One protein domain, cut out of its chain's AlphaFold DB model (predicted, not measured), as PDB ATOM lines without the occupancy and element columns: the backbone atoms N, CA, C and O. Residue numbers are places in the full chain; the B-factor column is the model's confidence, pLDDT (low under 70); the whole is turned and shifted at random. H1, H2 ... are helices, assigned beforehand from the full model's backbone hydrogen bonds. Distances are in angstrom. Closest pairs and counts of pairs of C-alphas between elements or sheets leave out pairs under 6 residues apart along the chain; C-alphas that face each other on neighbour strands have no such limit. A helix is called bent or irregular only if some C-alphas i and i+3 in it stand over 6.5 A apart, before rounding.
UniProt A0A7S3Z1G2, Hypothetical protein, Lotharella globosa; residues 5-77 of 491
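Overview. This is residues 5 to 77 of the 491 residues of the protein "Hypothetical protein" of Lotharella globosa (UniProt A0A7S3Z1G2). Look for a long helical hairpin with unequal arms: H1 makes nearly the whole length, and the shorter H2 folds back beside its later part after a tight turn. The two helices come near each other at the turn, and at the other end residues 5 to 23 stick out free beyond the reach of H2. The printed part has 73 residues with two named helices, H1 then H2, and no named strand; its class is all helix. It is extended, with a radius of gyration of the C-alphas of 19.0 A, and its outline is a rod spanning 64 by 24 by 11 A.

Arrangement. Begin with H1, residues 9 to 49, and go from its last residue over a tight link of 2 residues into H2, residues 52 to 75. The two form a helical hairpin and run opposite ways at a shallow tilt of 10 degrees. They only just touch, with 3 pairs of C-alphas within 8 A, made by residues 42 to 46 of H1 and residues 52 to 55 of H2 alone. The closest C-alphas are those of Phe 46 and Trp 52, 7.3 A apart; the centres are 15.8 A apart. Along the backbones, 35 of 37 O i to N i+4 pairs in H1 and 18 of 20 in H2 are within hydrogen-bond range.

Along the chain. Find C-alpha 9 at (237.576, 61.561, 223.402); from there H1 runs 59.2 A to C-alpha 49 at (212.800, 115.270, 224.557). H2 begins at Trp 52 and runs 33.6 A to C-alpha 75 at (233.721, 85.348, 236.908). H2 is neither bent nor irregular, but only just: C-alphas 58 and 61 are 6.1 A apart.

Size, cuts and confidence. The two C-alphas farthest apart are those of Lys 6 and Gln 50, at 64.3 A. The printed part has no cut. Residues 47 to 53 also stand free, of which 47 to 49 belong to H1. The mean pLDDT of the printed part is 73.3; look for values under 70 at residues 5 to 14, 16 to 17, 20 to 21, 46, 55 and 73 to 77.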
ATOM      1  N   ARG A   5     229.191  57.174 221.463       44.69
ATOM      2  CA  ARG A   5     229.970  56.224 222.272       44.69
ATOM      3  C   ARG A   5     231.240  55.716 221.561       44.69
ATOM      4  O   ARG A   5     232.095  55.131 222.214       44.69
ATOM      5  N   LYS A   6     231.346  55.920 220.240       54.06
ATOM      6  CA  LYS A   6     232.516  55.561 219.417       54.06
ATOM      7  C   LYS A   6     233.399  56.760 219.045       54.06
ATOM      8  O   LYS A   6     234.483  56.543 218.516       54.06
ATOM      9  N   ALA A   7     232.945  57.992 219.284       56.69
ATOM     10  CA  ALA A   7     233.710  59.186 218.942       56.69
ATOM     11  C   ALA A   7     234.963  59.288 219.820       56.69
ATOM     12  O   ALA A   7     234.941  58.942 221.005       56.69
ATOM     13  N   ASN A   8     236.063  59.749 219.225       69.75
ATOM     14  CA  ASN A   8     237.320  59.895 219.940       69.75
ATOM     15  C   ASN A   8     237.144  60.931 221.065       69.75
ATOM     16  O   ASN A   8     236.400  61.903 220.913       69.75
ATOM     17  N   TYR A   9     237.788  60.719 222.213       54.31
ATOM     18  CA  TYR A   9     237.576  61.561 223.402       54.31
ATOM     19  C   TYR A   9     237.870  63.037 223.119       54.31
ATOM     20  O   TYR A   9     237.104  63.907 223.521       54.31
ATOM     21  N   TYR A  10     238.930  63.306 222.354       56.41
ATOM     22  CA  TYR A  10     239.278  64.654 221.915       56.41
ATOM     23  C   TYR A  10     238.184  65.278 221.062       56.41
ATOM     24  O   TYR A  10     237.852  66.433 221.262       56.41
ATOM     25  N   GLU A  11     237.550  64.509 220.183       65.62
ATOM     26  CA  GLU A  11     236.463  65.013 219.351       65.62
ATOM     27  C   GLU A  11     235.215  65.329 220.188       65.62
ATOM     28  O   GLU A  11     234.532  66.319 219.945       65.62
ATOM     29  N   THR A  12     234.927  64.533 221.220       64.25
ATOM     30  CA  THR A  12     233.786  64.775 222.117       64.25
ATOM     31  C   THR A  12     234.043  65.918 223.096       64.25
ATOM     32  O   THR A  12     233.158  66.752 223.270       64.25
ATOM     33  N   ARG A  13     235.243  66.019 223.682       58.69
ATOM     34  CA  ARG A  13     235.652  67.155 224.526       58.69
ATOM     35  C   ARG A  13     235.765  68.440 223.722       58.69
ATOM     36  O   ARG A  13     235.247  69.446 224.177       58.69
ATOM     37  N   PHE A  14     236.364  68.406 222.534       67.00
ATOM     38  CA  PHE A  14     236.426  69.560 221.640       67.00
ATOM     39  C   PHE A  14     235.022  70.002 221.245       67.00
ATOM     40  O   PHE A  14     234.704  71.167 221.401       67.00
ATOM     41  N   ARG A  15     234.120  69.085 220.866       70.00
ATOM     42  CA  ARG A  15     232.712  69.435 220.605       70.00
ATOM     43  C   ARG A  15     231.999  69.993 221.837       70.00
ATOM     44  O   ARG A  15     231.219  70.917 221.688       70.00
ATOM     45  N   GLN A  16     232.252  69.474 223.040       64.31
ATOM     46  CA  GLN A  16     231.681  70.021 224.280       64.31
ATOM     47  C   GLN A  16     232.245  71.403 224.620       64.31
ATOM     48  O   GLN A  16     231.502  72.266 225.072       64.31
ATOM     49  N   LEU A  17     233.542  71.608 224.402       62.03
ATOM     50  CA  LEU A  17     234.228  72.872 224.622       62.03
ATOM     51  C   LEU A  17     233.742  73.910 223.606       62.03
ATOM     52  O   LEU A  17     233.275  74.964 224.008       62.03
ATOM     53  N   VAL A  18     233.738  73.568 222.317       72.50
ATOM     54  CA  VAL A  18     233.170  74.370 221.226       72.50
ATOM     55  C   VAL A  18     231.701  74.661 221.485       72.50
ATOM     56  O   VAL A  18     231.289  75.788 221.281       72.50
ATOM     57  N   PHE A  19     230.920  73.705 221.993       73.44
ATOM     58  CA  PHE A  19     229.521  73.947 222.336       73.44
ATOM     59  C   PHE A  19     229.378  74.930 223.503       73.44
ATOM     60  O   PHE A  19     228.575  75.852 223.417       73.44
ATOM     61  N   ARG A  20     230.177  74.784 224.570       67.38
ATOM     62  CA  ARG A  20     230.175  75.701 225.723       67.38
ATOM     63  C   ARG A  20     230.637  77.100 225.339       67.38
ATOM     64  O   ARG A  20     229.965  78.058 225.700       67.38
ATOM     65  N   PHE A  21     231.715  77.208 224.566       68.81
ATOM     66  CA  PHE A  21     232.162  78.478 224.010       68.81
ATOM     67  C   PHE A  21     231.102  79.042 223.079       68.81
ATOM     68  O   PHE A  21     230.681  80.156 223.305       68.81
ATOM     69  N   SER A  22     230.547  78.271 222.142       78.81
ATOM     70  CA  SER A  22     229.501  78.773 221.245       78.81
ATOM     71  C   SER A  22     228.252  79.223 221.996       78.81
ATOM     72  O   SER A  22     227.698  80.251 221.649       78.81
ATOM     73  N   ALA A  23     227.829  78.522 223.050       74.50
ATOM     74  CA  ALA A  23     226.666  78.912 223.836       74.50
ATOM     75  C   ALA A  23     226.944  80.187 224.641       74.50
ATOM     76  O   ALA A  23     226.113  81.090 224.644       74.50
ATOM     77  N   ALA A  24     228.124  80.294 225.260       74.06
ATOM     78  CA  ALA A  24     228.551  81.502 225.958       74.06
ATOM     79  C   ALA A  24     228.733  82.684 224.993       74.06
ATOM     80  O   ALA A  24     228.287  83.785 225.287       74.06
ATOM     81  N   THR A  25     229.316  82.457 223.815       76.06
ATOM     82  CA  THR A  25     229.509  83.467 222.768       76.06
ATOM     83  C   THR A  25     228.179  83.895 222.160       76.06
ATOM     84  O   THR A  25     227.981  85.085 221.965       76.06
ATOM     85  N   ILE A  26     227.245  82.970 221.904       81.62
ATOM     86  CA  ILE A  26     225.885  83.290 221.442       81.62
ATOM     87  C   ILE A  26     225.147  84.085 222.517       81.62
ATOM     88  O   ILE A  26     224.536  85.097 222.199       81.62
ATOM     89  N   PHE A  27     225.224  83.675 223.785       81.94
ATOM     90  CA  PHE A  27     224.610  84.412 224.888       81.94
ATOM     91  C   PHE A  27     225.197  85.822 225.021       81.94
ATOM     92  O   PHE A  27     224.446  86.785 225.125       81.94
ATOM     93  N   LEU A  28     226.523  85.956 224.935       81.12
ATOM     94  CA  LEU A  28     227.211  87.245 224.946       81.12
ATOM     95  C   LEU A  28     226.803  88.110 223.744       81.12
ATOM     96  O   LEU A  28     226.523  89.289 223.917       81.12
ATOM     97  N   LEU A  29     226.701  87.531 222.543       80.06
ATOM     98  CA  LEU A  29     226.213  88.220 221.345       80.06
ATOM     99  C   LEU A  29     224.774  88.707 221.517       80.06
ATOM    100  O   LEU A  29     224.486  89.856 221.199       80.06
ATOM    101  N   LEU A  30     223.882  87.864 222.043       83.06
ATOM    102  CA  LEU A  30     222.495  88.230 222.326       83.06
ATOM    103  C   LEU A  30     222.406  89.325 223.393       83.06
ATOM    104  O   LEU A  30     221.587  90.231 223.259       83.06
ATOM    105  N   LEU A  31     223.266  89.282 224.413       81.50
ATOM    106  CA  LEU A  31     223.358  90.320 225.436       81.50
ATOM    107  C   LEU A  31     223.837  91.649 224.838       81.50
ATOM    108  O   LEU A  31     223.233  92.685 225.097       81.50
ATOM    109  N   ILE A  32     224.874  91.624 223.997       82.88
ATOM    110  CA  ILE A  32     225.370  92.812 223.287       82.88
ATOM    111  C   ILE A  32     224.270  93.384 222.386       82.88
ATOM    112  O   ILE A  32     223.998  94.581 222.441       82.88
ATOM    113  N   LEU A  33     223.582  92.542 221.606       82.81
ATOM    114  CA  LEU A  33     222.452  92.958 220.768       82.81
ATOM    115  C   LEU A  33     221.317  93.567 221.593       82.81
ATOM    116  O   LEU A  33     220.738  94.577 221.190       82.81
ATOM    117  N   PHE A  34     221.009  92.986 222.753       84.75
ATOM    118  CA  PHE A  34     220.016  93.529 223.671       84.75
ATOM    119  C   PHE A  34     220.424  94.921 224.162       84.75
ATOM    120  O   PHE A  34     219.621  95.848 224.069       84.75
ATOM    121  N   VAL A  35     221.675  95.099 224.600       82.50
ATOM    122  CA  VAL A  35     222.209  96.396 225.046       82.50
ATOM    123  C   VAL A  35     222.160  97.430 223.918       82.50
ATOM    124  O   VAL A  35     221.646  98.525 224.133       82.50
ATOM    125  N   ILE A  36     222.597  97.079 222.703       83.50
ATOM    126  CA  ILE A  36     222.516  97.962 221.526       83.50
ATOM    127  C   ILE A  36     221.060  98.358 221.249       83.50
ATOM    128  O   ILE A  36     220.770  99.532 221.027       83.50
ATOM    129  N   THR A  37     220.128  97.405 221.317       82.12
ATOM    130  CA  THR A  37     218.697  97.672 221.100       82.12
ATOM    131  C   THR A  37     218.143  98.648 222.140       82.12
ATOM    132  O   THR A  37     217.360  99.532 221.788       82.12
ATOM    133  N   GLN A  38     218.561  98.532 223.406       82.31
ATOM    134  CA  GLN A  38     218.176  99.497 224.438       82.31
ATOM    135  C   GLN A  38     218.777 100.878 224.172       82.31
ATOM    136  O   GLN A  38     218.048 101.860 224.266       82.31
ATOM    137  N   ILE A  39     220.052 100.965 223.774       81.62
ATOM    138  CA  ILE A  39     220.710 102.237 223.434       81.62
ATOM    139  C   ILE A  39     219.981 102.941 222.282       81.62
ATOM    140  O   ILE A  39     219.721 104.137 222.371       81.62
ATOM    141  N   VAL A  40     219.599 102.213 221.229       82.69
ATOM    142  CA  VAL A  40     218.860 102.785 220.091       82.69
ATOM    143  C   VAL A  40     217.468 103.258 220.514       82.69
ATOM    144  O   VAL A  40     217.067 104.360 220.154       82.69
ATOM    145  N   ARG A  41     216.734 102.469 221.313       79.00
ATOM    146  CA  ARG A  41     215.419 102.881 221.843       79.00
ATOM    147  C   ARG A  41     215.513 104.146 222.687       79.00
ATOM    148  O   ARG A  41     214.706 105.051 222.513       79.00
ATOM    149  N   ILE A  42     216.516 104.198 223.558       75.38
ATOM    150  CA  ILE A  42     216.893 105.369 224.346       75.38
ATOM    151  C   ILE A  42     217.122 106.541 223.386       75.38
ATOM    152  O   ILE A  42     216.384 107.516 223.463       75.38
ATOM    153  N   GLN A  43     218.027 106.432 222.408       77.88
ATOM    154  CA  GLN A  43     218.310 107.522 221.464       77.88
ATOM    155  C   GLN A  43     217.081 108.029 220.695       77.88
ATOM    156  O   GLN A  43     216.950 109.239 220.526       77.88
ATOM    157  N   ILE A  44     216.179 107.142 220.259       81.62
ATOM    158  CA  ILE A  44     214.939 107.527 219.561       81.62
ATOM    159  C   ILE A  44     214.036 108.363 220.476       81.62
ATOM    160  O   ILE A  44     213.511 109.385 220.043       81.62
ATOM    161  N   VAL A  45     213.885 107.964 221.742       75.44
ATOM    162  CA  VAL A  45     213.112 108.728 222.735       75.44
ATOM    163  C   VAL A  45     213.803 110.062 223.055       75.44
ATOM    164  O   VAL A  45     213.134 111.085 223.161       75.44
ATOM    165  N   PHE A  46     215.137 110.084 223.135       69.44
ATOM    166  CA  PHE A  46     215.916 111.291 223.447       69.44
ATOM    167  C   PHE A  46     215.949 112.325 222.324       69.44
ATOM    168  O   PHE A  46     215.970 113.522 222.610       69.44
ATOM    169  N   TRP A  47     215.883 111.899 221.059       75.12
ATOM    170  CA  TRP A  47     215.698 112.817 219.929       75.12
ATOM    171  C   TRP A  47     214.397 113.626 220.031       75.12
ATOM    172  O   TRP A  47     214.292 114.687 219.422       75.12
ATOM    173  N   GLN A  48     213.425 113.156 220.815       78.00
ATOM    174  CA  GLN A  48     212.153 113.836 221.022       78.00
ATOM    175  C   GLN A  48     212.108 114.762 222.247       78.00
ATOM    176  O   GLN A  48     211.233 115.623 222.277       78.00
ATOM    177  N   THR A  49     212.996 114.622 223.241       71.69
ATOM    178  CA  THR A  49     212.800 115.270 224.557       71.69
ATOM    179  C   THR A  49     213.863 116.285 224.995       71.69
ATOM    180  O   THR A  49     213.660 116.914 226.022       71.69
ATOM    181  N   GLN A  50     214.952 116.514 224.251       76.31
ATOM    182  CA  GLN A  50     216.019 117.510 224.543       76.31
ATOM    183  C   GLN A  50     216.740 117.424 225.918       76.31
ATOM    184  O   GLN A  50     217.775 118.067 226.097       76.31
ATOM    185  N   ASP A  51     216.295 116.585 226.855       78.44
ATOM    186  CA  ASP A  51     216.844 116.498 228.214       78.44
ATOM    187  C   ASP A  51     217.937 115.426 228.352       78.44
ATOM    188  O   ASP A  51     217.723 114.304 228.818       78.44
ATOM    189  N   TRP A  52     219.164 115.793 227.981       73.06
ATOM    190  CA  TRP A  52     220.332 114.903 228.004       73.06
ATOM    191  C   TRP A  52     220.733 114.426 229.416       73.06
ATOM    192  O   TRP A  52     221.236 113.308 229.564       73.06
ATOM    193  N   VAL A  53     220.460 115.218 230.459       78.31
ATOM    194  CA  VAL A  53     220.853 114.929 231.854       78.31
ATOM    195  C   VAL A  53     220.106 113.718 232.427       78.31
ATOM    196  O   VAL A  53     220.716 112.861 233.070       78.31
ATOM    197  N   VAL A  54     218.806 113.592 232.141       76.56
ATOM    198  CA  VAL A  54     217.981 112.470 232.626       76.56
ATOM    199  C   VAL A  54     218.437 111.147 231.997       76.56
ATOM    200  O   VAL A  54     218.483 110.117 232.670       76.56
ATOM    201  N   SER A  55     218.885 111.178 230.738       67.94
ATOM    202  CA  SER A  55     219.472 110.023 230.039       67.94
ATOM    203  C   SER A  55     220.715 109.480 230.724       67.94
ATOM    204  O   SER A  55     220.847 108.269 230.882       67.94
ATOM    205  N   MET A  56     221.638 110.360 231.121       75.25
ATOM    206  CA  MET A  56     222.893 109.951 231.758       75.25
ATOM    207  C   MET A  56     222.639 109.317 233.128       75.25
ATOM    208  O   MET A  56     223.248 108.298 233.460       75.25
ATOM    209  N   LEU A  57     221.668 109.853 233.872       79.94
ATOM    210  CA  LEU A  57     221.227 109.307 235.156       79.94
ATOM    211  C   LEU A  57     220.572 107.922 235.038       79.94
ATOM    212  O   LEU A  57     220.719 107.114 235.951       79.94
ATOM    213  N   LEU A  58     219.893 107.615 233.927       77.31
ATOM    214  CA  LEU A  58     219.243 106.314 233.714       77.31
ATOM    215  C   LEU A  58     220.156 105.271 233.047       77.31
ATOM    216  O   LEU A  58     220.072 104.083 233.364       77.31
ATOM    217  N   LEU A  59     221.047 105.690 232.143       78.62
ATOM    218  CA  LEU A  59     221.919 104.780 231.394       78.62
ATOM    219  C   LEU A  59     223.052 104.211 232.265       78.62
ATOM    220  O   LEU A  59     223.383 103.029 232.146       78.62
ATOM    221  N   GLY A  60     223.615 105.024 233.165       81.44
ATOM    222  CA  GLY A  60     224.703 104.615 234.061       81.44
ATOM    223  C   GLY A  60     224.362 103.386 234.921       81.44
ATOM    224  O   GLY A  60     225.062 102.376 234.825       81.44
ATOM    225  N   PRO A  61     223.266 103.404 235.705       80.88
ATOM    226  CA  PRO A  61     222.855 102.269 236.533       80.88
ATOM    227  C   PRO A  61     222.542 101.007 235.725       80.88
ATOM    228  O   PRO A  61     222.845  99.900 236.165       80.88
ATOM    229  N   MET A  62     221.973 101.158 234.524       80.75
ATOM    230  CA  MET A  62     221.631 100.021 233.669       80.75
ATOM    231  C   MET A  62     222.887  99.322 233.130       80.75
ATOM    232  O   MET A  62     222.974  98.095 233.167       80.75
ATOM    233  N   LEU A  63     223.889 100.089 232.681       80.69
ATOM    234  CA  LEU A  63     225.178  99.540 232.248       80.69
ATOM    235  C   LEU A  63     225.930  98.880 233.408       80.69
ATOM    236  O   LEU A  63     226.512  97.811 233.229       80.69
ATOM    237  N   LEU A  64     225.862  99.466 234.606       81.19
ATOM    238  CA  LEU A  64     226.489  98.919 235.808       81.19
ATOM    239  C   LEU A  64     225.819  97.606 236.247       81.19
ATOM    240  O   LEU A  64     226.514  96.648 236.581       81.19
ATOM    241  N   ALA A  65     224.490  97.508 236.143       80.12
ATOM    242  CA  ALA A  65     223.748  96.271 236.393       80.12
ATOM    243  C   ALA A  65     224.088  95.166 235.376       80.12
ATOM    244  O   ALA A  65     224.287  94.015 235.758       80.12
ATOM    245  N   VAL A  66     224.209  95.502 234.086       79.62
ATOM    246  CA  VAL A  66     224.613  94.534 233.051       79.62
ATOM    247  C   VAL A  66     226.053  94.065 233.272       79.62
ATOM    248  O   VAL A  66     226.306  92.861 233.231       79.62
ATOM    249  N   ALA A  67     226.982  94.979 233.566       79.00
ATOM    250  CA  ALA A  67     228.364  94.633 233.893       79.00
ATOM    251  C   ALA A  67     228.442  93.724 235.131       79.00
ATOM    252  O   ALA A  67     229.160  92.726 235.117       79.00
ATOM    253  N   PHE A  68     227.641  94.011 236.163       78.19
ATOM    254  CA  PHE A  68     227.546  93.196 237.373       78.19
ATOM    255  C   PHE A  68     227.007  91.786 237.090       78.19
ATOM    256  O   PHE A  68     227.572  90.809 237.576       78.19
ATOM    257  N   ILE A  69     225.971  91.649 236.250       76.56
ATOM    258  CA  ILE A  69     225.414  90.346 235.844       76.56
ATOM    259  C   ILE A  69     226.433  89.537 235.033       76.56
ATOM    260  O   ILE A  69     226.604  88.344 235.279       76.56
ATOM    261  N   VAL A  70     227.137  90.166 234.086       74.00
ATOM    262  CA  VAL A  70     228.187  89.495 233.300       74.00
ATOM    263  C   VAL A  70     229.334  89.054 234.200       74.00
ATOM    264  O   VAL A  70     229.775  87.912 234.099       74.00
ATOM    265  N   PHE A  71     229.772  89.913 235.122       75.00
ATOM    266  CA  PHE A  71     230.785  89.565 236.115       75.00
ATOM    267  C   PHE A  71     230.332  88.379 236.981       75.00
ATOM    268  O   PHE A  71     231.078  87.418 237.143       75.00
ATOM    269  N   PHE A  72     229.080  88.361 237.445       70.38
ATOM    270  CA  PHE A  72     228.547  87.249 238.236       70.38
ATOM    271  C   PHE A  72     228.425  85.934 237.456       70.38
ATOM    272  O   PHE A  72     228.703  84.871 238.001       70.38
ATOM    273  N   ILE A  73     228.018  85.980 236.189       66.62
ATOM    274  CA  ILE A  73     227.826  84.770 235.375       66.62
ATOM    275  C   ILE A  73     229.164  84.207 234.877       66.62
ATOM    276  O   ILE A  73     229.315  82.991 234.766       66.62
ATOM    277  N   VAL A  74     230.121  85.078 234.544       64.62
ATOM    278  CA  VAL A  74     231.396  84.684 233.928       64.62
ATOM    279  C   VAL A  74     232.490  84.450 234.968       64.62
ATOM    280  O   VAL A  74     233.264  83.507 234.819       64.62
ATOM    281  N   TYR A  75     232.567  85.291 236.004       54.34
ATOM    282  CA  TYR A  75     233.721  85.348 236.908       54.34
ATOM    283  C   TYR A  75     233.486  84.800 238.305       54.34
ATOM    284  O   TYR A  75     234.473  84.549 238.992       54.34
ATOM    285  N   LEU A  76     232.244  84.569 238.737       49.91
ATOM    286  CA  LEU A  76     232.025  83.818 239.967       49.91
ATOM    287  C   LEU A  76     231.990  82.323 239.633       49.91
ATOM    288  O   LEU A  76     230.960  81.824 239.164       49.91
ATOM    289  N   PRO A  77     233.087  81.566 239.868       47.38
ATOM    290  CA  PRO A  77     232.964  80.121 239.972       47.38
ATOM    291  C   PRO A  77     231.887  79.808 241.020       47.38
ATOM    292  O   PRO A  77     231.632  80.647 241.888       47.38
TER     293      PRO A  77